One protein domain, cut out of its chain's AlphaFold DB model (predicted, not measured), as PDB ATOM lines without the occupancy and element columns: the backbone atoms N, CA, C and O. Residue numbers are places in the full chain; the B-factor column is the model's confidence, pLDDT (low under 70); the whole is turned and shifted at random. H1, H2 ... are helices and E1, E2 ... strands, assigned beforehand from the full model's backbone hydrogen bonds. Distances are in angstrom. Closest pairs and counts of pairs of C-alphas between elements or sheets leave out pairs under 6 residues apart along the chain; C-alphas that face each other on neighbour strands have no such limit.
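What this domain is: This is residues 726 to 858 and 876 to 937 of the 1277 residues of the protein "Hypothetical protein" of Oppiella nova (UniProt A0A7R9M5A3). Two antiparallel sheets lie partly face to face as a sandwich: the strongly twisted sheet E9 E4 E10 E3 E11 and the smaller sheet E5 E6 E7 E8. Two small parts lie off one end of the sandwich, the hairpin E1 and E2 and a little unit of H1 with the hairpin E12 and E13, while residues 798 to 803 stick out at the other end. The printed part has 195 residues, with one named helix and 13 named strands in the order E1 to E11, H1, E12, E13; the class is mostly strand, with under half of the residues in named elements. It is compact, with a radius of gyration of the C-alphas of 18.9 A, and spans 62 by 47 by 31 A.

Where its parts are: E1, residues 726 to 728, begins at C-alpha 726 (-10.984, -35.110, -13.453), and E2 is 735 to 738. E3, 752 to 762, bends by 133 degrees at residue 757. E4, 771 to 779, is 27.0 A long; E5 is 785 to 790, E6 809 to 815, E7 818 to 824 and E8 830 to 833. E9, 846 to 853, is 23.2 A long, and E10, 881 to 889, is 22.2 A long and bends by 61 degrees at residue 886. E11 is 901 to 907, H1 910 to 917, E12 926 to 930, and E13, 935 to 937, ends at C-alpha 937 (-16.977, -51.652, -34.794).

How they stand to each other: The facing parts of the sandwich are 10.2 A centre to centre, their best planes 38 degrees apart. In the larger sheet N 774 of E4 and O 850 of E9 are 2.9 A apart, N 885 of E10 and O 777 of E4 2.8 A, N 755 of E3 and O 882 of E10 2.8 A, and N 754 of E3 and O 906 of E11 2.8 A. E5 to E8 form a meander, each strand the antiparallel neighbour of the one before, with N 787 and O 812 2.8 A apart, N 811 and O 822 2.8 A, and N 821 and O 832 2.8 A. The closest C-alphas of E5 and E10, Gly 785 and Asn 881, are 7.2 A apart. H1 only grazes the larger sheet, with residues 910 to 912; its closest C-alpha pair with E12, Gly 912 and Gly 930, is 4.0 A apart. In H1 every O i to N i+4 pair is within hydrogen-bond range. In the hairpin E12 and E13, N 929 and O 936 are 2.8 A apart; in the hairpin E1 and E2, N 727 and O 736 are 2.8 A apart.

The domain as a whole: The C-alphas farthest apart, Phe 802 and Lys 921, are 64.3 A apart. Residues 859 to 875 are not printed, and C-alphas 858 and 876 across the cut are 21.5 A apart. The long links are E2 to E3, E5 to E6, E8 to E9 and E10 to E11. Mean pLDDT of the printed part is 75.9; 49 residues are under 70, among them 728 to 735 and 792 to 808.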
ATOM      1  N   CYS A 726     -11.359 -34.273 -14.586       74.94
ATOM      2  CA  CYS A 726     -10.984 -35.110 -13.453       74.94
ATOM      3  C   CYS A 726     -12.199 -35.424 -12.566       74.94
ATOM      4  O   CYS A 726     -12.963 -34.526 -12.198       74.94
ATOM      5  N   VAL A 727     -12.368 -36.697 -12.210       71.44
ATOM      6  CA  VAL A 727     -13.443 -37.201 -11.353       71.44
ATOM      7  C   VAL A 727     -12.833 -37.986 -10.193       71.44
ATOM      8  O   VAL A 727     -12.138 -38.979 -10.399       71.44
ATOM      9  N   GLN A 728     -13.110 -37.546  -8.966       68.25
ATOM     10  CA  GLN A 728     -12.687 -38.227  -7.742       68.25
ATOM     11  C   GLN A 728     -13.823 -39.108  -7.212       68.25
ATOM     12  O   GLN A 728     -14.978 -38.682  -7.175       68.25
ATOM     13  N   SER A 729     -13.499 -40.341  -6.819       54.78
ATOM     14  CA  SER A 729     -14.458 -41.249  -6.184       54.78
ATOM     15  C   SER A 729     -14.656 -40.884  -4.708       54.78
ATOM     16  O   SER A 729     -13.693 -40.691  -3.976       54.78
ATOM     17  N   ASP A 730     -15.905 -40.850  -4.235       50.78
ATOM     18  CA  ASP A 730     -16.245 -40.515  -2.839       50.78
ATOM     19  C   ASP A 730     -15.757 -41.558  -1.802       50.78
ATOM     20  O   ASP A 730     -15.907 -41.353  -0.593       50.78
ATOM     21  N   HIS A 731     -15.258 -42.721  -2.239       49.50
ATOM     22  CA  HIS A 731     -14.972 -43.880  -1.375       49.50
ATOM     23  C   HIS A 731     -13.585 -44.504  -1.568       49.50
ATOM     24  O   HIS A 731     -13.235 -45.442  -0.853       49.50
ATOM     25  N   SER A 732     -12.795 -43.980  -2.498       50.31
ATOM     26  CA  SER A 732     -11.428 -44.418  -2.771       50.31
ATOM     27  C   SER A 732     -10.599 -43.189  -3.118       50.31
ATOM     28  O   SER A 732     -11.081 -42.352  -3.878       50.31
ATOM     29  N   ASN A 733      -9.343 -43.123  -2.669       54.16
ATOM     30  CA  ASN A 733      -8.340 -42.129  -3.100       54.16
ATOM     31  C   ASN A 733      -7.957 -42.280  -4.598       54.16
ATOM     32  O   ASN A 733      -6.867 -41.921  -5.019       54.16
ATOM     33  N   TYR A 734      -8.851 -42.850  -5.410       57.69
ATOM     34  CA  TYR A 734      -8.691 -43.103  -6.830       57.69
ATOM     35  C   TYR A 734      -9.359 -41.995  -7.642       57.69
ATOM     36  O   TYR A 734     -10.518 -41.620  -7.413       57.69
ATOM     37  N   VAL A 735      -8.602 -41.504  -8.614       66.81
ATOM     38  CA  VAL A 735      -8.972 -40.438  -9.532       66.81
ATOM     39  C   VAL A 735      -9.048 -41.006 -10.947       66.81
ATOM     40  O   VAL A 735      -8.157 -41.739 -11.373       66.81
ATOM     41  N   ARG A 736     -10.096 -40.640 -11.690       70.44
ATOM     42  CA  ARG A 736     -10.302 -41.034 -13.088       70.44
ATOM     43  C   ARG A 736     -10.566 -39.812 -13.967       70.44
ATOM     44  O   ARG A 736     -11.189 -38.851 -13.526       70.44
ATOM     45  N   CYS A 737     -10.163 -39.885 -15.233       73.25
ATOM     46  CA  CYS A 737     -10.489 -38.884 -16.242       73.25
ATOM     47  C   CYS A 737     -11.732 -39.257 -17.062       73.25
ATOM     48  O   CYS A 737     -11.880 -40.388 -17.527       73.25
ATOM     49  N   ASP A 738     -12.633 -38.291 -17.236       72.88
ATOM     50  CA  ASP A 738     -13.742 -38.355 -18.188       72.88
ATOM     51  C   ASP A 738     -13.352 -37.620 -19.475       72.88
ATOM     52  O   ASP A 738     -12.977 -36.443 -19.436       72.88
ATOM     53  N   CYS A 739     -13.383 -38.324 -20.607       73.69
ATOM     54  CA  CYS A 739     -12.711 -37.896 -21.833       73.69
ATOM     55  C   CYS A 739     -13.669 -37.309 -22.879       73.69
ATOM     56  O   CYS A 739     -14.762 -37.844 -23.081       73.69
ATOM     57  N   PRO A 740     -13.262 -36.243 -23.600       76.56
ATOM     58  CA  PRO A 740     -14.027 -35.707 -24.722       76.56
ATOM     59  C   PRO A 740     -14.177 -36.711 -25.872       76.56
ATOM     60  O   PRO A 740     -13.412 -37.666 -25.998       76.56
ATOM     61  N   HIS A 741     -15.144 -36.459 -26.760       67.50
ATOM     62  CA  HIS A 741     -15.339 -37.262 -27.969       67.50
ATOM     63  C   HIS A 741     -14.048 -37.268 -28.813       67.50
ATOM     64  O   HIS A 741     -13.487 -36.203 -29.063       67.50
ATOM     65  N   ASP A 742     -13.603 -38.459 -29.231       68.56
ATOM     66  CA  ASP A 742     -12.365 -38.758 -29.986       68.56
ATOM     67  C   ASP A 742     -11.059 -38.894 -29.171       68.56
ATOM     68  O   ASP A 742     -10.027 -39.239 -29.748       68.56
ATOM     69  N   MET A 743     -11.100 -38.708 -27.846       76.50
ATOM     70  CA  MET A 743      -9.974 -38.962 -26.932       76.50
ATOM     71  C   MET A 743     -10.251 -40.184 -26.051       76.50
ATOM     72  O   MET A 743     -11.391 -40.420 -25.655       76.50
ATOM     73  N   ASP A 744      -9.219 -40.969 -25.732       70.69
ATOM     74  CA  ASP A 744      -9.371 -42.187 -24.926       70.69
ATOM     75  C   ASP A 744      -8.059 -42.549 -24.206       70.69
ATOM     76  O   ASP A 744      -6.965 -42.361 -24.726       70.69
ATOM     77  N   GLY A 745      -8.134 -43.147 -23.020       71.44
ATOM     78  CA  GLY A 745      -6.970 -43.479 -22.190       71.44
ATOM     79  C   GLY A 745      -7.154 -43.066 -20.740       71.44
ATOM     80  O   GLY A 745      -8.083 -42.316 -20.445       71.44
ATOM     81  N   PRO A 746      -6.265 -43.527 -19.843       68.88
ATOM     82  CA  PRO A 746      -6.314 -43.197 -18.418       68.88
ATOM     83  C   PRO A 746      -6.407 -41.695 -18.151       68.88
ATOM     84  O   PRO A 746      -7.038 -41.285 -17.182       68.88
ATOM     85  N   GLU A 747      -5.779 -40.890 -19.009       74.56
ATOM     86  CA  GLU A 747      -5.710 -39.435 -18.874       74.56
ATOM     87  C   GLU A 747      -6.280 -38.722 -20.102       74.56
ATOM     88  O   GLU A 747      -6.001 -37.549 -20.295       74.56
ATOM     89  N   CYS A 748      -7.071 -39.398 -20.942       78.88
ATOM     90  CA  CYS A 748      -7.610 -38.840 -22.191       78.88
ATOM     91  C   CYS A 748      -6.548 -38.515 -23.253       78.88
ATOM     92  O   CYS A 748      -6.586 -37.476 -23.914       78.88
ATOM     93  N   GLN A 749      -5.597 -39.427 -23.445       84.69
ATOM     94  CA  GLN A 749      -4.604 -39.354 -24.512       84.69
ATOM     95  C   GLN A 749      -5.243 -39.398 -25.915       84.69
ATOM     96  O   GLN A 749      -6.260 -40.052 -26.155       84.69
ATOM     97  N   MET A 750      -4.581 -38.781 -26.893       88.00
ATOM     98  CA  MET A 750      -4.783 -39.101 -28.299       88.00
ATOM     99  C   MET A 750      -3.889 -40.272 -28.665       88.00
ATOM    100  O   MET A 750      -2.665 -40.192 -28.612       88.00
ATOM    101  N   ARG A 751      -4.498 -41.380 -29.066       86.06
ATOM    102  CA  ARG A 751      -3.771 -42.645 -29.189       86.06
ATOM    103  C   ARG A 751      -3.078 -42.855 -30.524       86.06
ATOM    104  O   ARG A 751      -2.284 -43.778 -30.608       86.06
ATOM    105  N   SER A 752      -3.390 -42.081 -31.567       89.75
ATOM    106  CA  SER A 752      -2.969 -42.383 -32.946       89.75
ATOM    107  C   SER A 752      -2.444 -41.177 -33.722       89.75
ATOM    108  O   SER A 752      -2.877 -40.043 -33.505       89.75
ATOM    109  N   ARG A 753      -1.516 -41.433 -34.654       91.88
ATOM    110  CA  ARG A 753      -0.925 -40.427 -35.544       91.88
ATOM    111  C   ARG A 753      -0.438 -41.038 -36.858       91.88
ATOM    112  O   ARG A 753       0.032 -42.175 -36.890       91.88
ATOM    113  N   SER A 754      -0.528 -40.262 -37.932       93.25
ATOM    114  CA  SER A 754      -0.126 -40.643 -39.290       93.25
ATOM    115  C   SER A 754       1.180 -39.984 -39.720       93.25
ATOM    116  O   SER A 754       1.435 -38.823 -39.391       93.25
ATOM    117  N   PHE A 755       1.960 -40.703 -40.524       92.19
ATOM    118  CA  PHE A 755       3.281 -40.323 -41.027       92.19
ATOM    119  C   PHE A 755       3.318 -40.462 -42.552       92.19
ATOM    120  O   PHE A 755       2.731 -41.393 -43.101       92.19
ATOM    121  N   THR A 756       4.003 -39.550 -43.248       85.19
ATOM    122  CA  THR A 756       3.979 -39.452 -44.723       85.19
ATOM    123  C   THR A 756       5.274 -39.916 -45.408       85.19
ATOM    124  O   THR A 756       5.619 -39.434 -46.483       85.19
ATOM    125  N   GLY A 757       6.042 -40.830 -44.803       75.06
ATOM    126  CA  GLY A 757       7.318 -41.327 -45.346       75.06
ATOM    127  C   GLY A 757       8.503 -40.371 -45.158       75.06
ATOM    128  O   GLY A 757       9.640 -40.812 -45.074       75.06
ATOM    129  N   GLN A 758       8.247 -39.068 -45.026       77.50
ATOM    130  CA  GLN A 758       9.205 -38.066 -44.525       77.50
ATOM    131  C   GLN A 758       8.776 -37.487 -43.168       77.50
ATOM    132  O   GLN A 758       9.290 -36.455 -42.732       77.50
ATOM    133  N   GLY A 759       7.776 -38.110 -42.540       81.31
ATOM    134  CA  GLY A 759       7.238 -37.698 -41.252       81.31
ATOM    135  C   GLY A 759       8.006 -38.298 -40.087       81.31
ATOM    136  O   GLY A 759       8.358 -39.472 -40.127       81.31
ATOM    137  N   TRP A 760       8.219 -37.507 -39.041       85.12
ATOM    138  CA  TRP A 760       8.804 -37.952 -37.776       85.12
ATOM    139  C   TRP A 760       8.346 -37.051 -36.626       85.12
ATOM    140  O   TRP A 760       7.848 -35.942 -36.840       85.12
ATOM    141  N   LEU A 761       8.497 -37.534 -35.395       86.50
ATOM    142  CA  LEU A 761       8.241 -36.772 -34.176       86.50
ATOM    143  C   LEU A 761       9.188 -37.209 -33.058       86.50
ATOM    144  O   LEU A 761       9.781 -38.282 -33.146       86.50
ATOM    145  N   TRP A 762       9.324 -36.382 -32.025       81.44
ATOM    146  CA  TRP A 762      10.065 -36.715 -30.808       81.44
ATOM    147  C   TRP A 762       9.108 -37.018 -29.664       81.44
ATOM    148  O   TRP A 762       8.130 -36.297 -29.472       81.44
ATOM    149  N   LEU A 763       9.423 -38.064 -28.905       82.38
ATOM    150  CA  LEU A 763       8.779 -38.424 -27.643       82.38
ATOM    151  C   LEU A 763       9.833 -38.415 -26.534       82.38
ATOM    152  O   LEU A 763      11.033 -38.434 -26.811       82.38
ATOM    153  N   GLU A 764       9.382 -38.395 -25.283       76.56
ATOM    154  CA  GLU A 764      10.267 -38.654 -24.148       76.56
ATOM    155  C   GLU A 764      10.876 -40.056 -24.246       76.56
ATOM    156  O   GLU A 764      10.180 -41.028 -24.561       76.56
ATOM    157  N   GLY A 765      12.180 -40.141 -23.978       72.75
ATOM    158  CA  GLY A 765      12.924 -41.394 -24.005       72.75
ATOM    159  C   GLY A 765      12.430 -42.400 -22.965       72.75
ATOM    160  O   GLY A 765      11.842 -42.041 -21.946       72.75
ATOM    161  N   PHE A 766      12.683 -43.678 -23.232       73.62
ATOM    162  CA  PHE A 766      12.349 -44.763 -22.321       73.62
ATOM    163  C   PHE A 766      13.243 -44.719 -21.073       73.62
ATOM    164  O   PHE A 766      14.453 -44.517 -21.173       73.62
ATOM    165  N   SER A 767      12.651 -44.912 -19.892       70.31
ATOM    166  CA  SER A 767      13.400 -45.135 -18.651       70.31
ATOM    167  C   SER A 767      14.175 -46.450 -18.735       70.31
ATOM    168  O   SER A 767      13.617 -47.457 -19.169       70.31
ATOM    169  N   GLN A 768      15.435 -46.446 -18.298       71.06
ATOM    170  CA  GLN A 768      16.287 -47.633 -18.276       71.06
ATOM    171  C   GLN A 768      15.861 -48.518 -17.105       71.06
ATOM    172  O   GLN A 768      16.343 -48.346 -15.992       71.06
ATOM    173  N   CYS A 769      14.905 -49.415 -17.340       71.75
ATOM    174  CA  CYS A 769      14.429 -50.358 -16.335       71.75
ATOM    175  C   CYS A 769      14.975 -51.758 -16.607       71.75
ATOM    176  O   CYS A 769      15.105 -52.163 -17.765       71.75
ATOM    177  N   SER A 770      15.244 -52.496 -15.530       65.31
ATOM    178  CA  SER A 770      15.792 -53.852 -15.566       65.31
ATOM    179  C   SER A 770      14.926 -54.802 -16.380       65.31
ATOM    180  O   SER A 770      15.462 -55.680 -17.037       65.31
ATOM    181  N   GLU A 771      13.610 -54.580 -16.371       66.81
ATOM    182  CA  GLU A 771      12.636 -55.186 -17.270       66.81
ATOM    183  C   GLU A 771      11.842 -54.082 -17.966       66.81
ATOM    184  O   GLU A 771      11.368 -53.135 -17.330       66.81
ATOM    185  N   SER A 772      11.664 -54.211 -19.274       72.69
ATOM    186  CA  SER A 772      10.994 -53.215 -20.096       72.69
ATOM    187  C   SER A 772      10.093 -53.856 -21.150       72.69
ATOM    188  O   SER A 772      10.294 -54.983 -21.612       72.69
ATOM    189  N   HIS A 773       9.033 -53.140 -21.512       73.19
ATOM    190  CA  HIS A 773       8.125 -53.503 -22.591       73.19
ATOM    191  C   HIS A 773       7.663 -52.290 -23.343       73.19
ATOM    192  O   HIS A 773       7.137 -51.340 -22.764       73.19
ATOM    193  N   ILE A 774       7.838 -52.378 -24.650       78.62
ATOM    194  CA  ILE A 774       7.342 -51.414 -25.607       78.62
ATOM    195  C   ILE A 774       6.289 -52.141 -26.434       78.62
ATOM    196  O   ILE A 774       6.595 -53.118 -27.112       78.62
ATOM    197  N   SER A 775       5.054 -51.662 -26.384       78.81
ATOM    198  CA  SER A 775       3.973 -52.109 -27.256       78.81
ATOM    199  C   SER A 775       3.575 -50.959 -28.159       78.81
ATOM    200  O   SER A 775       3.396 -49.833 -27.699       78.81
ATOM    201  N   LEU A 776       3.382 -51.237 -29.441       86.25
ATOM    202  CA  LEU A 776       2.757 -50.298 -30.363       86.25
ATOM    203  C   LEU A 776       1.950 -51.034 -31.419       86.25
ATOM    204  O   LEU A 776       2.185 -52.203 -31.723       86.25
ATOM    205  N   GLN A 777       1.011 -50.315 -32.020       87.94
ATOM    206  CA  GLN A 777       0.253 -50.795 -33.163       87.94
ATOM    207  C   GLN A 777       0.543 -49.932 -34.375       87.94
ATOM    208  O   GLN A 777       0.592 -48.708 -34.273       87.94
ATOM    209  N   PHE A 778       0.683 -50.550 -35.541       93.50
ATOM    210  CA  PHE A 778       0.874 -49.817 -36.782       93.50
ATOM    211  C   PHE A 778       0.114 -50.453 -37.943       93.50
ATOM    212  O   PHE A 778      -0.223 -51.632 -37.920       93.50
ATOM    213  N   MET A 779      -0.147 -49.655 -38.972       93.62
ATOM    214  CA  MET A 779      -0.623 -50.131 -40.267       93.62
ATOM    215  C   MET A 779       0.084 -49.374 -41.388       93.62
ATOM    216  O   MET A 779       0.282 -48.159 -41.305       93.62
ATOM    217  N   THR A 780       0.464 -50.086 -42.444       94.06
ATOM    218  CA  THR A 780       1.134 -49.512 -43.616       94.06
ATOM    219  C   THR A 780       0.956 -50.410 -44.839       94.06
ATOM    220  O   THR A 780       0.671 -51.599 -44.712       94.06
ATOM    221  N   GLN A 781       1.147 -49.833 -46.026       93.12
ATOM    222  CA  GLN A 781       1.297 -50.561 -47.289       93.12
ATOM    223  C   GLN A 781       2.762 -50.595 -47.774       93.12
ATOM    224  O   GLN A 781       3.085 -51.282 -48.745       93.12
ATOM    225  N   MET A 782       3.676 -49.885 -47.097       93.00
ATOM    226  CA  MET A 782       5.098 -49.867 -47.439       93.00
ATOM    227  C   MET A 782       5.826 -51.079 -46.864       93.00
ATOM    228  O   MET A 782       5.741 -51.375 -45.677       93.00
ATOM    229  N   ALA A 783       6.596 -51.756 -47.715       92.19
ATOM    230  CA  ALA A 783       7.400 -52.908 -47.315       92.19
ATOM    231  C   ALA A 783       8.641 -52.529 -46.486       92.19
ATOM    232  O   ALA A 783       9.200 -53.393 -45.818       92.19
ATOM    233  N   ASN A 784       9.084 -51.267 -46.540       91.88
ATOM    234  CA  ASN A 784      10.254 -50.778 -45.813       91.88
ATOM    235  C   ASN A 784       9.944 -49.453 -45.111       91.88
ATOM    236  O   ASN A 784       9.264 -48.610 -45.697       91.88
ATOM    237  N   GLY A 785      10.474 -49.251 -43.906       88.25
ATOM    238  CA  GLY A 785      10.374 -47.971 -43.199       88.25
ATOM    239  C   GLY A 785      10.724 -48.061 -41.714       88.25
ATOM    240  O   GLY A 785      10.411 -49.062 -41.072       88.25
ATOM    241  N   LEU A 786      11.348 -47.014 -41.175       88.56
ATOM    242  CA  LEU A 786      11.713 -46.897 -39.760       88.56
ATOM    243  C   LEU A 786      10.497 -46.517 -38.899       88.56
ATOM    244  O   LEU A 786       9.965 -45.418 -39.052       88.56
ATOM    245  N   ILE A 787      10.071 -47.405 -37.994       90.31
ATOM    246  CA  ILE A 787       8.901 -47.202 -37.122       90.31
ATOM    247  C   ILE A 787       9.279 -46.378 -35.886       90.31
ATOM    248  O   ILE A 787       8.628 -45.373 -35.608       90.31
ATOM    249  N   PHE A 788      10.325 -46.773 -35.155       87.00
ATOM    250  CA  PHE A 788      10.902 -45.945 -34.093       87.00
ATOM    251  C   PHE A 788      12.410 -46.164 -33.972       87.00
ATOM    252  O   PHE A 788      12.934 -47.213 -34.348       87.00
ATOM    253  N   TYR A 789      13.085 -45.161 -33.415       85.06
ATOM    254  CA  TYR A 789      14.501 -45.185 -33.080       85.06
ATOM    255  C   TYR A 789      14.693 -44.576 -31.693       85.06
ATOM    256  O   TYR A 789      14.198 -43.481 -31.415       85.06
ATOM    257  N   PHE A 790      15.398 -45.296 -30.833       80.44
ATOM    258  CA  PHE A 790      15.788 -44.881 -29.497       80.44
ATOM    259  C   PHE A 790      17.307 -44.971 -29.408       80.44
ATOM    260  O   PHE A 790      17.854 -46.059 -29.503       80.44
ATOM    261  N   GLY A 791      17.994 -43.845 -29.282       70.75
ATOM    262  CA  GLY A 791      19.453 -43.800 -29.291       70.75
ATOM    263  C   GLY A 791      19.966 -42.390 -29.583       70.75
ATOM    264  O   GLY A 791      19.168 -41.446 -29.655       70.75
ATOM    265  N   PRO A 792      21.284 -42.217 -29.777       65.44
ATOM    266  CA  PRO A 792      21.880 -40.925 -30.084       65.44
ATOM    267  C   PRO A 792      21.256 -40.315 -31.345       65.44
ATOM    268  O   PRO A 792      21.237 -40.937 -32.407       65.44
ATOM    269  N   ILE A 793      20.739 -39.086 -31.228       62.19
ATOM    270  CA  ILE A 793      20.109 -38.341 -32.338       62.19
ATOM    271  C   ILE A 793      21.169 -37.782 -33.304       62.19
ATOM    272  O   ILE A 793      20.884 -37.537 -34.476       62.19
ATOM    273  N   ALA A 794      22.388 -37.569 -32.810       59.41
ATOM    274  CA  ALA A 794      23.540 -37.156 -33.596       59.41
ATOM    275  C   ALA A 794      24.606 -38.259 -33.550       59.41
ATOM    276  O   ALA A 794      24.770 -38.890 -32.500       59.41
ATOM    277  N   PRO A 795      25.339 -38.492 -34.652       54.97
ATOM    278  CA  PRO A 795      26.465 -39.407 -34.634       54.97
ATOM    279  C   PRO A 795      27.513 -38.930 -33.614       54.97
ATOM    280  O   PRO A 795      27.693 -37.718 -33.444       54.97
ATOM    281  N   PRO A 796      28.214 -39.854 -32.944       52.41
ATOM    282  CA  PRO A 796      29.289 -39.496 -32.034       52.41
ATOM    283  C   PRO A 796      30.364 -38.671 -32.744       52.41
ATOM    284  O   PRO A 796      30.791 -39.025 -33.842       52.41
ATOM    285  N   SER A 797      30.816 -37.574 -32.133       47.41
ATOM    286  CA  SER A 797      31.942 -36.806 -32.665       47.41
ATOM    287  C   SER A 797      33.269 -37.472 -32.286       47.41
ATOM    288  O   SER A 797      33.480 -37.833 -31.129       47.41
ATOM    289  N   GLU A 798      34.207 -37.562 -33.234       45.50
ATOM    290  CA  GLU A 798      35.582 -38.054 -32.999       45.50
ATOM    291  C   GLU A 798      36.358 -37.223 -31.949       45.50
ATOM    292  O   GLU A 798      37.409 -37.633 -31.458       45.50
ATOM    293  N   SER A 799      35.851 -36.037 -31.588       41.53
ATOM    294  CA  SER A 799      36.451 -35.130 -30.604       41.53
ATOM    295  C   SER A 799      36.288 -35.578 -29.146       41.53
ATOM    296  O   SER A 799      37.067 -35.136 -28.303       41.53
ATOM    297  N   ASN A 800      35.339 -36.470 -28.833       43.19
ATOM    298  CA  ASN A 800      35.114 -36.979 -27.474       43.19
ATOM    299  C   ASN A 800      36.110 -38.104 -27.127       43.19
ATOM    300  O   ASN A 800      35.734 -39.248 -26.899       43.19
ATOM    301  N   ARG A 801      37.406 -37.775 -27.069       38.66
ATOM    302  CA  ARG A 801      38.467 -38.723 -26.668       38.66
ATOM    303  C   ARG A 801      38.456 -39.090 -25.179       38.66
ATOM    304  O   ARG A 801      39.126 -40.040 -24.802       38.66
ATOM    305  N   PHE A 802      37.711 -38.358 -24.347       38.78
ATOM    306  CA  PHE A 802      37.744 -38.489 -22.882       38.78
ATOM    307  C   PHE A 802      36.502 -39.142 -22.258       38.78
ATOM    308  O   PHE A 802      36.518 -39.448 -21.072       38.78
ATOM    309  N   HIS A 803      35.443 -39.406 -23.030       41.59
ATOM    310  CA  HIS A 803      34.259 -40.107 -22.532       41.59
ATOM    311  C   HIS A 803      33.849 -41.196 -23.519       41.59
ATOM    312  O   HIS A 803      33.625 -40.914 -24.697       41.59
ATOM    313  N   LYS A 804      33.766 -42.438 -23.023       44.53
ATOM    314  CA  LYS A 804      33.321 -43.622 -23.768       44.53
ATOM    315  C   LYS A 804      31.998 -43.280 -24.455       44.53
ATOM    316  O   LYS A 804      31.006 -42.994 -23.793       44.53
ATOM    317  N   ILE A 805      32.010 -43.231 -25.782       47.34
ATOM    318  CA  ILE A 805      30.818 -42.953 -26.577       47.34
ATOM    319  C   ILE A 805      29.823 -44.086 -26.303       47.34
ATOM    320  O   ILE A 805      30.058 -45.219 -26.711       47.34
ATOM    321  N   THR A 806      28.723 -43.794 -25.611       51.19
ATOM    322  CA  THR A 806      27.582 -44.712 -25.515       51.19
ATOM    323  C   THR A 806      26.954 -44.828 -26.899       51.19
ATOM    324  O   THR A 806      26.330 -43.879 -27.380       51.19
ATOM    325  N   THR A 807      27.171 -45.966 -27.563       54.44
ATOM    326  CA  THR A 807      26.562 -46.300 -28.859       54.44
ATOM    327  C   THR A 807      25.182 -46.924 -28.710       54.44
ATOM    328  O   THR A 807      24.568 -47.217 -29.728       54.44
ATOM    329  N   ASP A 808      24.685 -47.082 -27.480       68.69
ATOM    330  CA  ASP A 808      23.441 -47.783 -27.186       68.69
ATOM    331  C   ASP A 808      22.272 -47.252 -28.019       68.69
ATOM    332  O   ASP A 808      21.912 -46.071 -27.952       68.69
ATOM    333  N   PHE A 809      21.661 -48.132 -28.806       73.56
ATOM    334  CA  PHE A 809      20.488 -47.791 -29.593       73.56
ATOM    335  C   PHE A 809      19.545 -48.980 -29.739       73.56
ATOM    336  O   PHE A 809      19.917 -50.132 -29.563       73.56
ATOM    337  N   MET A 810      18.307 -48.688 -30.106       82.62
ATOM    338  CA  MET A 810      17.292 -49.646 -30.500       82.62
ATOM    339  C   MET A 810      16.497 -49.051 -31.659       82.62
ATOM    340  O   MET A 810      16.051 -47.906 -31.593       82.62
ATOM    341  N   SER A 811      16.295 -49.812 -32.730       87.19
ATOM    342  CA  SER A 811      15.480 -49.386 -33.866       87.19
ATOM    343  C   SER A 811      14.541 -50.489 -34.319       87.19
ATOM    344  O   SER A 811      14.992 -51.583 -34.653       87.19
ATOM    345  N   LEU A 812      13.251 -50.180 -34.401       90.25
ATOM    346  CA  LEU A 812      12.255 -51.051 -35.011       90.25
ATOM    347  C   LEU A 812      11.933 -50.543 -36.412       90.25
ATOM    348  O   LEU A 812      11.512 -49.398 -36.592       90.25
ATOM    349  N   GLU A 813      12.070 -51.412 -37.401       90.75
ATOM    350  CA  GLU A 813      11.838 -51.084 -38.801       90.75
ATOM    351  C   GLU A 813      11.151 -52.222 -39.556       90.75
ATOM    352  O   GLU A 813      11.146 -53.379 -39.138       90.75
ATOM    353  N   LEU A 814      10.550 -51.891 -40.696       91.69
ATOM    354  CA  LEU A 814      10.110 -52.877 -41.675       91.69
ATOM    355  C   LEU A 814      11.197 -53.079 -42.722       91.69
ATOM    356  O   LEU A 814      11.734 -52.108 -43.262       91.69
ATOM    357  N   ARG A 815      11.462 -54.345 -43.048       89.88
ATOM    358  CA  ARG A 815      12.339 -54.766 -44.138       89.88
ATOM    359  C   ARG A 815      11.641 -55.844 -44.958       89.88
ATOM    360  O   ARG A 815      11.366 -56.934 -44.463       89.88
ATOM    361  N   ASN A 816      11.342 -55.544 -46.220       90.00
ATOM    362  CA  ASN A 816      10.613 -56.431 -47.136       90.00
ATOM    363  C   ASN A 816       9.289 -56.974 -46.552       90.00
ATOM    364  O   ASN A 816       8.943 -58.139 -46.740       90.00
ATOM    365  N   GLY A 817       8.556 -56.130 -45.821       89.62
ATOM    366  CA  GLY A 817       7.276 -56.474 -45.203       89.62
ATOM    367  C   GLY A 817       7.390 -57.287 -43.912       89.62
ATOM    368  O   GLY A 817       6.367 -57.739 -43.408       89.62
ATOM    369  N   ARG A 818       8.594 -57.476 -43.357       90.00
ATOM    370  CA  ARG A 818       8.821 -58.129 -42.058       90.00
ATOM    371  C   ARG A 818       9.349 -57.127 -41.040       90.00
ATOM    372  O   ARG A 818      10.102 -56.230 -41.410       90.00
ATOM    373  N   ALA A 819       8.961 -57.281 -39.778       89.81
ATOM    374  CA  ALA A 819       9.504 -56.469 -38.696       89.81
ATOM    375  C   ALA A 819      10.935 -56.910 -38.367       89.81
ATOM    376  O   ALA A 819      11.213 -58.105 -38.250       89.81
ATOM    377  N   ARG A 820      11.820 -55.928 -38.229       87.94
ATOM    378  CA  ARG A 820      13.232 -56.067 -37.895       87.94
ATOM    379  C   ARG A 820      13.538 -55.144 -36.722       87.94
ATOM    380  O   ARG A 820      13.236 -53.954 -36.786       87.94
ATOM    381  N   LEU A 821      14.122 -55.692 -35.670       86.62
ATOM    382  CA  LEU A 821      14.614 -54.961 -34.512       86.62
ATOM    383  C   LEU A 821      16.141 -54.986 -34.550       86.62
ATOM    384  O   LEU A 821      16.735 -56.059 -34.592       86.62
ATOM    385  N   LEU A 822      16.763 -53.812 -34.547       80.06
ATOM    386  CA  LEU A 822      18.193 -53.658 -34.291       80.06
ATOM    387  C   LEU A 822      18.387 -53.112 -32.892       80.06
ATOM    388  O   LEU A 822      17.600 -52.265 -32.463       80.06
ATOM    389  N   TYR A 823      19.431 -53.552 -32.211       77.00
ATOM    390  CA  TYR A 823      19.780 -53.017 -30.905       77.00
ATOM    391  C   TYR A 823      21.275 -53.146 -30.623       77.00
ATOM    392  O   TYR A 823      21.922 -54.061 -31.119       77.00
ATOM    393  N   ASP A 824      21.804 -52.235 -29.817       67.19
ATOM    394  CA  ASP A 824      23.156 -52.252 -29.261       67.19
ATOM    395  C   ASP A 824      23.064 -51.745 -27.817       67.19
ATOM    396  O   ASP A 824      22.409 -50.736 -27.558       67.19
ATOM    397  N   PHE A 825      23.698 -52.453 -26.885       66.31
ATOM    398  CA  PHE A 825      23.841 -52.049 -25.479       66.31
ATOM    399  C   PHE A 825      25.319 -51.982 -25.056       66.31
ATOM    400  O   PHE A 825      25.666 -52.247 -23.899       66.31
ATOM    401  N   GLY A 826      26.199 -51.699 -26.018       49.81
ATOM    402  CA  GLY A 826      27.622 -51.453 -25.816       49.81
ATOM    403  C   GLY A 826      28.538 -52.632 -26.145       49.81
ATOM    404  O   GLY A 826      29.740 -52.514 -25.919       49.81
ATOM    405  N   SER A 827      28.003 -53.742 -26.667       48.62
ATOM    406  CA  SER A 827      28.755 -54.948 -27.064       48.62
ATOM    407  C   SER A 827      28.704 -55.233 -28.572       48.62
ATOM    408  O   SER A 827      29.221 -56.257 -29.015       48.62
ATOM    409  N   GLY A 828      28.083 -54.349 -29.360       51.25
ATOM    410  CA  GLY A 828      27.880 -54.522 -30.798       51.25
ATOM    411  C   GLY A 828      26.402 -54.617 -31.173       51.25
ATOM    412  O   GLY A 828      25.560 -55.021 -30.372       51.25
ATOM    413  N   ALA A 829      26.090 -54.215 -32.408       60.94
ATOM    414  CA  ALA A 829      24.723 -54.175 -32.912       60.94
ATOM    415  C   ALA A 829      24.235 -55.560 -33.371       60.94
ATOM    416  O   ALA A 829      24.818 -56.154 -34.278       60.94
ATOM    417  N   GLU A 830      23.116 -56.005 -32.813       69.06
ATOM    418  CA  GLU A 830      22.432 -57.261 -33.129       69.06
ATOM    419  C   GLU A 830      21.163 -57.031 -33.971       69.06
ATOM    420  O   GLU A 830      20.593 -55.934 -33.990       69.06
ATOM    421  N   GLU A 831      20.702 -58.077 -34.670       74.25
ATOM    422  CA  GLU A 831      19.491 -58.064 -35.504       74.25
ATOM    423  C   GLU A 831      18.523 -59.187 -35.111       74.25
ATOM    424  O   GLU A 831      18.869 -60.365 -35.117       74.25
ATOM    425  N   LEU A 832      17.257 -58.830 -34.883       75.38
ATOM    426  CA  LEU A 832      16.143 -59.766 -34.736       75.38
ATOM    427  C   LEU A 832      15.119 -59.535 -35.846       75.38
ATOM    428  O   LEU A 832      14.666 -58.412 -36.064       75.38
ATOM    429  N   VAL A 833      14.715 -60.602 -36.538       79.00
ATOM    430  CA  VAL A 833      13.696 -60.546 -37.599       79.00
ATOM    431  C   VAL A 833      12.506 -61.412 -37.222       79.00
ATOM    432  O   VAL A 833      12.630 -62.623 -37.048       79.00
ATOM    433  N   VAL A 834      11.323 -60.803 -37.166       77.31
ATOM    434  CA  VAL A 834      10.078 -61.512 -36.858       77.31
ATOM    435  C   VAL A 834       9.668 -62.379 -38.051       77.31
ATOM    436  O   VAL A 834       9.458 -61.886 -39.165       77.31
ATOM    437  N   GLN A 835       9.527 -63.684 -37.817       74.88
ATOM    438  CA  GLN A 835       9.007 -64.634 -38.801       74.88
ATOM    439  C   GLN A 835       7.475 -64.613 -38.771       74.88
ATOM    440  O   GLN A 835       6.849 -65.281 -37.952       74.88
ATOM    441  N   SER A 836       6.860 -63.833 -39.660       71.50
ATOM    442  CA  SER A 836       5.407 -63.812 -39.835       71.50
ATOM    443  C   SER A 836       4.978 -64.645 -41.055       71.50
ATOM    444  O   SER A 836       5.652 -64.614 -42.090       71.50
ATOM    445  N   PRO A 837       3.840 -65.369 -40.987       73.31
ATOM    446  CA  PRO A 837       3.320 -66.134 -42.125       73.31
ATOM    447  C   PRO A 837       2.853 -65.237 -43.283       73.31
ATOM    448  O   PRO A 837       2.835 -65.672 -44.431       73.31
ATOM    449  N   HIS A 838       2.514 -63.974 -42.996       82.44
ATOM    450  CA  HIS A 838       2.101 -62.973 -43.982       82.44
ATOM    451  C   HIS A 838       2.909 -61.674 -43.819       82.44
ATOM    452  O   HIS A 838       3.327 -61.362 -42.698       82.44
ATOM    453  N   PRO A 839       3.117 -60.891 -44.896       89.44
ATOM    454  CA  PRO A 839       3.747 -59.576 -44.806       89.44
ATOM    455  C   PRO A 839       2.923 -58.592 -43.958       89.44
ATOM    456  O   PRO A 839       1.704 -58.504 -44.104       89.44
ATOM    457  N   LEU A 840       3.598 -57.804 -43.123       92.38
ATOM    458  CA  LEU A 840       2.998 -56.801 -42.229       92.38
ATOM    459  C   LEU A 840       2.603 -55.502 -42.954       92.38
ATOM    460  O   LEU A 840       1.985 -54.614 -42.375       92.38
ATOM    461  N   ASN A 841       2.939 -55.372 -44.238       93.31
ATOM    462  CA  ASN A 841       2.563 -54.233 -45.075       93.31
ATOM    463  C   ASN A 841       1.252 -54.470 -45.853       93.31
ATOM    464  O   ASN A 841       1.073 -53.967 -46.961       93.31
ATOM    465  N   ASN A 842       0.342 -55.271 -45.300       92.25
ATOM    466  CA  ASN A 842      -0.939 -55.613 -45.922       92.25
ATOM    467  C   ASN A 842      -2.010 -54.510 -45.775       92.25
ATOM    468  O   ASN A 842      -3.117 -54.673 -46.279       92.25
ATOM    469  N   GLY A 843      -1.709 -53.391 -45.107       90.88
ATOM    470  CA  GLY A 843      -2.660 -52.308 -44.846       90.88
ATOM    471  C   GLY A 843      -3.598 -52.541 -43.655       90.88
ATOM    472  O   GLY A 843      -4.486 -51.721 -43.420       90.88
ATOM    473  N   GLU A 844      -3.419 -53.621 -42.894       90.44
ATOM    474  CA  GLU A 844      -4.156 -53.905 -41.659       90.44
ATOM    475  C   GLU A 844      -3.371 -53.486 -40.408       90.44
ATOM    476  O   GLU A 844      -2.189 -53.153 -40.485       90.44
ATOM    477  N   TRP A 845      -4.054 -53.453 -39.260       88.25
ATOM    478  CA  TRP A 845      -3.431 -53.154 -37.973       88.25
ATOM    479  C   TRP A 845      -2.637 -54.356 -37.466       88.25
ATOM    480  O   TRP A 845      -3.201 -55.427 -37.254       88.25
ATOM    481  N   HIS A 846      -1.354 -54.136 -37.195       88.44
ATOM    482  CA  HIS A 846      -0.451 -55.087 -36.552       88.44
ATOM    483  C   HIS A 846      -0.043 -54.557 -35.187       88.44
ATOM    484  O   HIS A 846       0.120 -53.349 -35.022       88.44
ATOM    485  N   THR A 847       0.129 -55.453 -34.219       82.25
ATOM    486  CA  THR A 847       0.677 -55.127 -32.894       82.25
ATOM    487  C   THR A 847       2.087 -55.696 -32.809       82.25
ATOM    488  O   THR A 847       2.302 -56.835 -33.220       82.25
ATOM    489  N   ILE A 848       3.035 -54.898 -32.324       82.31
ATOM    490  CA  ILE A 848       4.392 -55.343 -32.005       82.31
ATOM    491  C   ILE A 848       4.631 -55.097 -30.526       82.31
ATOM    492  O   ILE A 848       4.485 -53.971 -30.048       82.31
ATOM    493  N   ASP A 849       5.058 -56.158 -29.856       74.38
ATOM    494  CA  ASP A 849       5.498 -56.164 -28.473       74.38
ATOM    495  C   ASP A 849       7.001 -56.449 -28.444       74.38
ATOM    496  O   ASP A 849       7.459 -57.487 -28.923       74.38
ATOM    497  N   ILE A 850       7.775 -55.523 -27.887       77.06
ATOM    498  CA  ILE A 850       9.203 -55.687 -27.623       77.06
ATOM    499  C   ILE A 850       9.342 -55.834 -26.119       77.06
ATOM    500  O   ILE A 850       9.116 -54.878 -25.379       77.06
ATOM    501  N   ILE A 851       9.680 -57.037 -25.675       70.62
ATOM    502  CA  ILE A 851       9.928 -57.352 -24.271       70.62
ATOM    503  C   ILE A 851      11.418 -57.617 -24.129       70.62
ATOM    504  O   ILE A 851      11.975 -58.440 -24.860       70.62
ATOM    505  N   PHE A 852      12.043 -56.904 -23.203       67.69
ATOM    506  CA  PHE A 852      13.461 -57.042 -22.935       67.69
ATOM    507  C   PHE A 852      13.749 -56.835 -21.462       67.69
ATOM    508  O   PHE A 852      13.084 -56.044 -20.795       67.69
ATOM    509  N   ASP A 853      14.739 -57.548 -20.959       59.06
ATOM    510  CA  ASP A 853      15.376 -57.238 -19.694       59.06
ATOM    511  C   ASP A 853      16.869 -57.019 -19.920       59.06
ATOM    512  O   ASP A 853      17.377 -56.855 -21.030       59.06
ATOM    513  N   THR A 854      17.581 -57.008 -18.814       51.97
ATOM    514  CA  THR A 854      19.026 -56.879 -18.771       51.97
ATOM    515  C   THR A 854      19.804 -58.111 -19.236       51.97
ATOM    516  O   THR A 854      21.030 -58.026 -19.368       51.97
ATOM    517  N   GLN A 855      19.127 -59.239 -19.474       43.75
ATOM    518  CA  GLN A 855      19.724 -60.531 -19.810       43.75
ATOM    519  C   GLN A 855      19.320 -61.040 -21.209       43.75
ATOM    520  O   GLN A 855      20.082 -61.801 -21.800       43.75
ATOM    521  N   SER A 856      18.183 -60.617 -21.773       40.25
ATOM    522  CA  SER A 856      17.685 -61.022 -23.090       40.25
ATOM    523  C   SER A 856      16.676 -60.031 -23.703       40.25
ATOM    524  O   SER A 856      15.875 -59.388 -23.024       40.25
ATOM    525  N   ILE A 857      16.678 -59.955 -25.034       42.44
ATOM    526  CA  ILE A 857      15.573 -59.433 -25.850       42.44
ATOM    527  C   ILE A 857      14.936 -60.654 -26.518       42.44
ATOM    528  O   ILE A 857      15.657 -61.509 -27.025       42.44
ATOM    529  N   GLY A 858      13.608 -60.781 -26.499       32.03
ATOM    530  CA  GLY A 858      12.952 -62.002 -26.976       32.03
ATOM    531  C   GLY A 858      13.286 -62.405 -28.424       32.03
ATOM    532  O   GLY A 858      13.148 -61.595 -29.340       32.03
ATOM    533  N   THR A 876      17.509 -48.209 -41.260       73.00
ATOM    534  CA  THR A 876      17.054 -47.687 -42.541       73.00
ATOM    535  C   THR A 876      16.886 -46.172 -42.491       73.00
ATOM    536  O   THR A 876      16.325 -45.609 -41.554       73.00
ATOM    537  N   THR A 877      17.313 -45.496 -43.555       72.19
ATOM    538  CA  THR A 877      17.053 -44.064 -43.759       72.19
ATOM    539  C   THR A 877      15.696 -43.808 -44.422       72.19
ATOM    540  O   THR A 877      15.310 -42.659 -44.644       72.19
ATOM    541  N   ILE A 878      14.952 -44.872 -44.749       80.38
ATOM    542  CA  ILE A 878      13.612 -44.792 -45.331       80.38
ATOM    543  C   ILE A 878      12.617 -44.490 -44.208       80.38
ATOM    544  O   ILE A 878      12.411 -45.312 -43.315       80.38
ATOM    545  N   GLY A 879      11.965 -43.329 -44.255       79.25
ATOM    546  CA  GLY A 879      10.957 -42.978 -43.257       79.25
ATOM    547  C   GLY A 879       9.658 -43.774 -43.416       79.25
ATOM    548  O   GLY A 879       9.303 -44.246 -44.500       79.25
ATOM    549  N   PHE A 880       8.933 -43.928 -42.311       89.69
ATOM    550  CA  PHE A 880       7.679 -44.669 -42.269       89.69
ATOM    551  C   PHE A 880       6.515 -43.873 -42.875       89.69
ATOM    552  O   PHE A 880       6.307 -42.693 -42.580       89.69
ATOM    553  N   ASN A 881       5.733 -44.535 -43.728       91.69
ATOM    554  CA  ASN A 881       4.468 -44.022 -44.247       91.69
ATOM    555  C   ASN A 881       3.340 -44.933 -43.782       91.69
ATOM    556  O   ASN A 881       3.303 -46.108 -44.143       91.69
ATOM    557  N   GLY A 882       2.433 -44.404 -42.979       92.62
ATOM    558  CA  GLY A 882       1.376 -45.190 -42.371       92.62
ATOM    559  C   GLY A 882       0.892 -44.569 -41.075       92.62
ATOM    560  O   GLY A 882       1.111 -43.390 -40.798       92.62
ATOM    561  N   CYS A 883       0.238 -45.391 -40.272       93.81
ATOM    562  CA  CYS A 883      -0.374 -44.998 -39.016       93.81
ATOM    563  C   CYS A 883       0.252 -45.753 -37.856       93.81
ATOM    564  O   CYS A 883       0.393 -46.968 -37.956       93.81
ATOM    565  N   ILE A 884       0.560 -45.054 -36.763       92.88
ATOM    566  CA  ILE A 884       1.013 -45.649 -35.501       92.88
ATOM    567  C   ILE A 884       0.029 -45.246 -34.403       92.88
ATOM    568  O   ILE A 884      -0.420 -44.095 -34.357       92.88
ATOM    569  N   LYS A 885      -0.330 -46.186 -33.529       88.56
ATOM    570  CA  LYS A 885      -1.165 -45.929 -32.358       88.56
ATOM    571  C   LYS A 885      -0.766 -46.764 -31.149       88.56
ATOM    572  O   LYS A 885      -0.072 -47.765 -31.294       88.56
ATOM    573  N   ASN A 886      -1.270 -46.379 -29.978       83.19
ATOM    574  CA  ASN A 886      -1.103 -47.108 -28.720       83.19
ATOM    575  C   ASN A 886       0.372 -47.379 -28.389       83.19
ATOM    576  O   ASN A 886       0.715 -48.505 -28.047       83.19
ATOM    577  N   ILE A 887       1.236 -46.362 -28.519       85.69
ATOM    578  CA  ILE A 887       2.623 -46.467 -28.051       85.69
ATOM    579  C   ILE A 887       2.579 -46.509 -26.525       85.69
ATOM    580  O   ILE A 887       2.222 -45.525 -25.875       85.69
ATOM    581  N   VAL A 888       2.906 -47.672 -25.978       76.94
ATOM    582  CA  VAL A 888       2.908 -47.961 -24.550       76.94
ATOM    583  C   VAL A 888       4.310 -48.396 -24.152       76.94
ATOM    584  O   VAL A 888       4.853 -49.318 -24.753       76.94
ATOM    585  N   HIS A 889       4.879 -47.762 -23.130       78.25
ATOM    586  CA  HIS A 889       6.127 -48.192 -22.501       78.25
ATOM    587  C   HIS A 889       5.855 -48.500 -21.030       78.25
ATOM    588  O   HIS A 889       5.355 -47.638 -20.317       78.25
ATOM    589  N   ASN A 890       6.098 -49.734 -20.580       70.19
ATOM    590  CA  ASN A 890       5.881 -50.166 -19.189       70.19
ATOM    591  C   ASN A 890       4.499 -49.791 -18.601       70.19
ATOM    592  O   ASN A 890       4.352 -49.546 -17.406       70.19
ATOM    593  N   GLY A 891       3.460 -49.766 -19.446       63.88
ATOM    594  CA  GLY A 891       2.085 -49.419 -19.067       63.88
ATOM    595  C   GLY A 891       1.730 -47.928 -19.149       63.88
ATOM    596  O   GLY A 891       0.559 -47.583 -18.990       63.88
ATOM    597  N   PHE A 892       2.684 -47.041 -19.443       72.88
ATOM    598  CA  PHE A 892       2.409 -45.633 -19.743       72.88
ATOM    599  C   PHE A 892       2.070 -45.469 -21.215       72.88
ATOM    600  O   PHE A 892       2.842 -45.852 -22.094       72.88
ATOM    601  N   LEU A 893       0.912 -44.874 -21.465       76.31
ATOM    602  CA  LEU A 893       0.420 -44.568 -22.796       76.31
ATOM    603  C   LEU A 893       0.865 -43.157 -23.195       76.31
ATOM    604  O   LEU A 893       0.477 -42.185 -22.546       76.31
ATOM    605  N   TYR A 894       1.632 -43.046 -24.281       84.56
ATOM    606  CA  TYR A 894       2.061 -41.755 -24.817       84.56
ATOM    607  C   TYR A 894       0.890 -41.008 -25.477       84.56
ATOM    608  O   TYR A 894       0.122 -41.589 -26.250       84.56
ATOM    609  N   ASP A 895       0.778 -39.703 -25.207       87.38
ATOM    610  CA  ASP A 895      -0.155 -38.815 -25.907       87.38
ATOM    611  C   ASP A 895       0.419 -38.386 -27.264       87.38
ATOM    612  O   ASP A 895       1.437 -37.701 -27.348       87.38
ATOM    613  N   MET A 896      -0.258 -38.762 -28.347       88.56
ATOM    614  CA  MET A 896       0.166 -38.456 -29.714       88.56
ATOM    615  C   MET A 896      -0.332 -37.090 -30.208       88.56
ATOM    616  O   MET A 896       0.001 -36.703 -31.335       88.56
ATOM    617  N   ASN A 897      -1.121 -36.356 -29.412       87.81
ATOM    618  CA  ASN A 897      -1.570 -35.002 -29.745       87.81
ATOM    619  C   ASN A 897      -0.494 -33.966 -29.392       87.81
ATOM    620  O   ASN A 897       0.026 -33.291 -30.284       87.81
ATOM    621  N   ASN A 898      -0.104 -33.900 -28.115       81.12
ATOM    622  CA  ASN A 898       0.825 -32.897 -27.589       81.12
ATOM    623  C   ASN A 898       2.267 -33.419 -27.561       81.12
ATOM    624  O   ASN A 898       2.832 -33.693 -26.506       81.12
ATOM    625  N   VAL A 899       2.872 -33.572 -28.742       82.75
ATOM    626  CA  VAL A 899       4.265 -34.036 -28.855       82.75
ATOM    627  C   VAL A 899       5.254 -32.860 -28.854       82.75
ATOM    628  O   VAL A 899       4.969 -31.841 -29.488       82.75
ATOM    629  N   PRO A 900       6.444 -33.002 -28.231       76.88
ATOM    630  CA  PRO A 900       7.498 -31.983 -28.214       76.88
ATOM    631  C   PRO A 900       7.832 -31.371 -29.576       76.88
ATOM    632  O   PRO A 900       8.042 -30.166 -29.704       76.88
ATOM    633  N   HIS A 901       7.921 -32.214 -30.604       79.00
ATOM    634  CA  HIS A 901       8.234 -31.784 -31.957       79.00
ATOM    635  C   HIS A 901       7.736 -32.800 -32.968       79.00
ATOM    636  O   HIS A 901       7.798 -34.004 -32.729       79.00
ATOM    637  N   SER A 902       7.285 -32.321 -34.121       82.81
ATOM    638  CA  SER A 902       6.856 -33.186 -35.212       82.81
ATOM    639  C   SER A 902       6.967 -32.487 -36.555       82.81
ATOM    640  O   SER A 902       6.664 -31.299 -36.658       82.81
ATOM    641  N   VAL A 903       7.321 -33.240 -37.589       80.50
ATOM    642  CA  VAL A 903       7.420 -32.770 -38.974       80.50
ATOM    643  C   VAL A 903       6.648 -33.736 -39.860       80.50
ATOM    644  O   VAL A 903       6.773 -34.942 -39.684       80.50
ATOM    645  N   ASN A 904       5.851 -33.227 -40.804       85.25
ATOM    646  CA  ASN A 904       5.119 -34.035 -41.792       85.25
ATOM    647  C   ASN A 904       4.292 -35.192 -41.183       85.25
ATOM    648  O   ASN A 904       4.241 -36.297 -41.723       85.25
ATOM    649  N   THR A 905       3.635 -34.938 -40.051       89.88
ATOM    650  CA  THR A 905       2.716 -35.887 -39.406       89.88
ATOM    651  C   THR A 905       1.330 -35.274 -39.255       89.88
ATOM    652  O   THR A 905       1.184 -34.054 -39.208       89.88
ATOM    653  N   VAL A 906       0.306 -36.121 -39.166       91.31
ATOM    654  CA  VAL A 906      -1.092 -35.704 -38.986       91.31
ATOM    655  C   VAL A 906      -1.668 -36.433 -37.783       91.31
ATOM    656  O   VAL A 906      -1.551 -37.652 -37.699       91.31
ATOM    657  N   VAL A 907      -2.272 -35.694 -36.852       88.75
ATOM    658  CA  VAL A 907      -2.938 -36.261 -35.671       88.75
ATOM    659  C   VAL A 907      -4.071 -37.195 -36.111       88.75
ATOM    660  O   VAL A 907      -4.845 -36.869 -37.012       88.75
ATOM    661  N   GLY A 908      -4.161 -38.367 -35.484       88.50
ATOM    662  CA  GLY A 908      -5.126 -39.399 -35.847       88.50
ATOM    663  C   GLY A 908      -4.712 -40.229 -37.061       88.50
ATOM    664  O   GLY A 908      -3.576 -40.178 -37.538       88.50
ATOM    665  N   CYS A 909      -5.672 -41.000 -37.573       88.75
ATOM    666  CA  CYS A 909      -5.502 -41.875 -38.731       88.75
ATOM    667  C   CYS A 909      -6.530 -41.581 -39.828       88.75
ATOM    668  O   CYS A 909      -7.527 -42.301 -39.929       88.75
ATOM    669  N   PRO A 910      -6.307 -40.550 -40.672       86.75
ATOM    670  CA  PRO A 910      -7.269 -40.120 -41.687       86.75
ATOM    671  C   PRO A 910      -7.682 -41.240 -42.643       86.75
ATOM    672  O   PRO A 910      -8.855 -41.343 -42.993       86.75
ATOM    673  N   THR A 911      -6.750 -42.120 -43.022       82.62
ATOM    674  CA  THR A 911      -7.053 -43.275 -43.876       82.62
ATOM    675  C   THR A 911      -8.059 -44.213 -43.215       82.62
ATOM    676  O   THR A 911      -9.072 -44.542 -43.824       82.62
ATOM    677  N   GLY A 912      -7.853 -44.560 -41.942       81.81
ATOM    678  CA  GLY A 912      -8.802 -45.383 -41.189       81.81
ATOM    679  C   GLY A 912     -10.163 -44.700 -41.024       81.81
ATOM    680  O   GLY A 912     -11.196 -45.345 -41.187       81.81
ATOM    681  N   VAL A 913     -10.179 -43.381 -40.794       81.25
ATOM    682  CA  VAL A 913     -11.417 -42.581 -40.735       81.25
ATOM    683  C   VAL A 913     -12.172 -42.632 -42.066       81.25
ATOM    684  O   VAL A 913     -13.390 -42.784 -42.072       81.25
ATOM    685  N   SER A 914     -11.472 -42.561 -43.201       82.44
ATOM    686  CA  SER A 914     -12.100 -42.629 -44.524       82.44
ATOM    687  C   SER A 914     -12.786 -43.976 -44.785       82.44
ATOM    688  O   SER A 914     -13.931 -43.994 -45.236       82.44
ATOM    689  N   THR A 915     -12.155 -45.089 -44.396       83.62
ATOM    690  CA  THR A 915     -12.747 -46.434 -44.463       83.62
ATOM    691  C   THR A 915     -13.928 -46.559 -43.503       83.62
ATOM    692  O   THR A 915     -14.978 -47.089 -43.859       83.62
ATOM    693  N   CYS A 916     -13.806 -45.997 -42.300       82.00
ATOM    694  CA  CYS A 916     -14.888 -45.950 -41.326       82.00
ATOM    695  C   CYS A 916     -16.085 -45.115 -41.780       82.00
ATOM    696  O   CYS A 916     -17.212 -45.469 -41.455       82.00
ATOM    697  N   ASN A 917     -15.885 -44.059 -42.570       79.81
ATOM    698  CA  ASN A 917     -16.980 -43.264 -43.124       79.81
ATOM    699  C   ASN A 917     -17.866 -44.057 -44.099       79.81
ATOM    700  O   ASN A 917     -19.037 -43.720 -44.260       79.81
ATOM    701  N   LEU A 918     -17.352 -45.141 -44.692       71.88
ATOM    702  CA  LEU A 918     -18.168 -46.085 -45.466       71.88
ATOM    703  C   LEU A 918     -19.119 -46.901 -44.567       71.88
ATOM    704  O   LEU A 918     -20.142 -47.389 -45.042       71.88
ATOM    705  N   LEU A 919     -18.806 -47.017 -43.271       68.12
ATOM    706  CA  LEU A 919     -19.584 -47.723 -42.246       68.12
ATOM    707  C   LEU A 919     -20.339 -46.793 -41.282       68.12
ATOM    708  O   LEU A 919     -21.232 -47.282 -40.591       68.12
ATOM    709  N   SER A 920     -20.021 -45.491 -41.208       54.84
ATOM    710  CA  SER A 920     -20.231 -44.612 -40.030       54.84
ATOM    711  C   SER A 920     -21.675 -44.228 -39.672       54.84
ATOM    712  O   SER A 920     -21.900 -43.346 -38.847       54.84
ATOM    713  N   LYS A 921     -22.672 -44.949 -40.188       55.16
ATOM    714  CA  LYS A 921     -24.010 -45.019 -39.577       55.16
ATOM    715  C   LYS A 921     -24.240 -46.276 -38.723       55.16
ATOM    716  O   LYS A 921     -25.347 -46.452 -38.235       55.16
ATOM    717  N   SER A 922     -23.227 -47.130 -38.542       69.06
ATOM    718  CA  SER A 922     -23.432 -48.509 -38.073       69.06
ATOM    719  C   SER A 922     -22.876 -48.852 -36.682       69.06
ATOM    720  O   SER A 922     -23.289 -49.869 -36.155       69.06
ATOM    721  N   CYS A 923     -21.991 -48.069 -36.047       80.56
ATOM    722  CA  CYS A 923     -21.454 -48.408 -34.710       80.56
ATOM    723  C   CYS A 923     -22.185 -47.639 -33.591       80.56
ATOM    724  O   CYS A 923     -21.694 -46.608 -33.144       80.56
ATOM    725  N   GLU A 924     -23.358 -48.108 -33.153       83.81
ATOM    726  CA  GLU A 924     -24.247 -47.354 -32.242       83.81
ATOM    727  C   GLU A 924     -23.620 -47.067 -30.867       83.81
ATOM    728  O   GLU A 924     -23.567 -45.919 -30.434       83.81
ATOM    729  N   ASN A 925     -23.114 -48.104 -30.190       86.31
ATOM    730  CA  ASN A 925     -22.489 -48.003 -28.864       86.31
ATOM    731  C   ASN A 925     -21.019 -48.440 -28.899       86.31
ATOM    732  O   ASN A 925     -20.523 -49.176 -28.042       86.31
ATOM    733  N   GLY A 926     -20.314 -48.014 -29.940       81.94
ATOM    734  CA  GLY A 926     -18.919 -48.353 -30.182       81.94
ATOM    735  C   GLY A 926     -18.201 -47.244 -30.929       81.94
ATOM    736  O   GLY A 926     -18.775 -46.199 -31.221       81.94
ATOM    737  N   PHE A 927     -16.939 -47.483 -31.254       80.69
ATOM    738  CA  PHE A 927     -16.202 -46.663 -32.207       80.69
ATOM    739  C   PHE A 927     -15.804 -47.513 -33.408       80.69
ATOM    740  O   PHE A 927     -15.597 -48.721 -33.294       80.69
ATOM    741  N   CYS A 928     -15.726 -46.890 -34.580       83.44
ATOM    742  CA  CYS A 928     -15.248 -47.576 -35.767       83.44
ATOM    743  C   CYS A 928     -13.716 -47.583 -35.785       83.44
ATOM    744  O   CYS A 928     -13.079 -46.538 -35.665       83.44
ATOM    745  N   GLU A 929     -13.130 -48.760 -35.967       85.38
ATOM    746  CA  GLU A 929     -11.706 -48.948 -36.204       85.38
ATOM    747  C   GLU A 929     -11.492 -49.348 -37.665       85.38
ATOM    748  O   GLU A 929     -11.845 -50.453 -38.081       85.38
ATOM    749  N   GLY A 930     -10.927 -48.427 -38.445       85.62
ATOM    750  CA  GLY A 930     -10.637 -48.623 -39.861       85.62
ATOM    751  C   GLY A 930      -9.161 -48.885 -40.124       85.62
ATOM    752  O   GLY A 930      -8.288 -48.303 -39.474       85.62
ATOM    753  N   SER A 931      -8.896 -49.746 -41.098       88.38
ATOM    754  CA  SER A 931      -7.605 -49.959 -41.743       88.38
ATOM    755  C   SER A 931      -7.640 -49.438 -43.187       88.38
ATOM    756  O   SER A 931      -8.601 -48.773 -43.588       88.38
ATOM    757  N   TYR A 932      -6.613 -49.724 -43.992       86.50
ATOM    758  CA  TYR A 932      -6.646 -49.408 -45.425       86.50
ATOM    759  C   TYR A 932      -7.717 -50.210 -46.184       86.50
ATOM    760  O   TYR A 932      -8.210 -49.736 -47.204       86.50
ATOM    761  N   ASN A 933      -8.084 -51.400 -45.693       83.31
ATOM    762  CA  ASN A 933      -8.905 -52.355 -46.446       83.31
ATOM    763  C   ASN A 933     -10.236 -52.693 -45.765       83.31
ATOM    764  O   ASN A 933     -11.217 -52.993 -46.442       83.31
ATOM    765  N   ILE A 934     -10.265 -52.686 -44.431       84.25
ATOM    766  CA  ILE A 934     -11.404 -53.145 -43.633       84.25
ATOM    767  C   ILE A 934     -11.740 -52.123 -42.556       84.25
ATOM    768  O   ILE A 934     -10.882 -51.368 -42.108       84.25
ATOM    769  N   ALA A 935     -12.984 -52.108 -42.106       85.06
ATOM    770  CA  ALA A 935     -13.367 -51.358 -40.923       85.06
ATOM    771  C   ALA A 935     -14.350 -52.183 -40.090       85.06
ATOM    772  O   ALA A 935     -15.186 -52.907 -40.632       85.06
ATOM    773  N   ARG A 936     -14.199 -52.107 -38.766       86.00
ATOM    774  CA  ARG A 936     -14.975 -52.884 -37.791       86.00
ATOM    775  C   ARG A 936     -15.425 -52.003 -36.633       86.00
ATOM    776  O   ARG A 936     -14.724 -51.061 -36.272       86.00
ATOM    777  N   CYS A 937     -16.562 -52.321 -36.022       85.44
ATOM    778  CA  CYS A 937     -16.977 -51.652 -34.794       85.44
ATOM    779  C   CYS A 937     -16.290 -52.292 -33.581       85.44
ATOM    780  O   CYS A 937     -16.401 -53.496 -33.355       85.44
TER     781      CYS A 937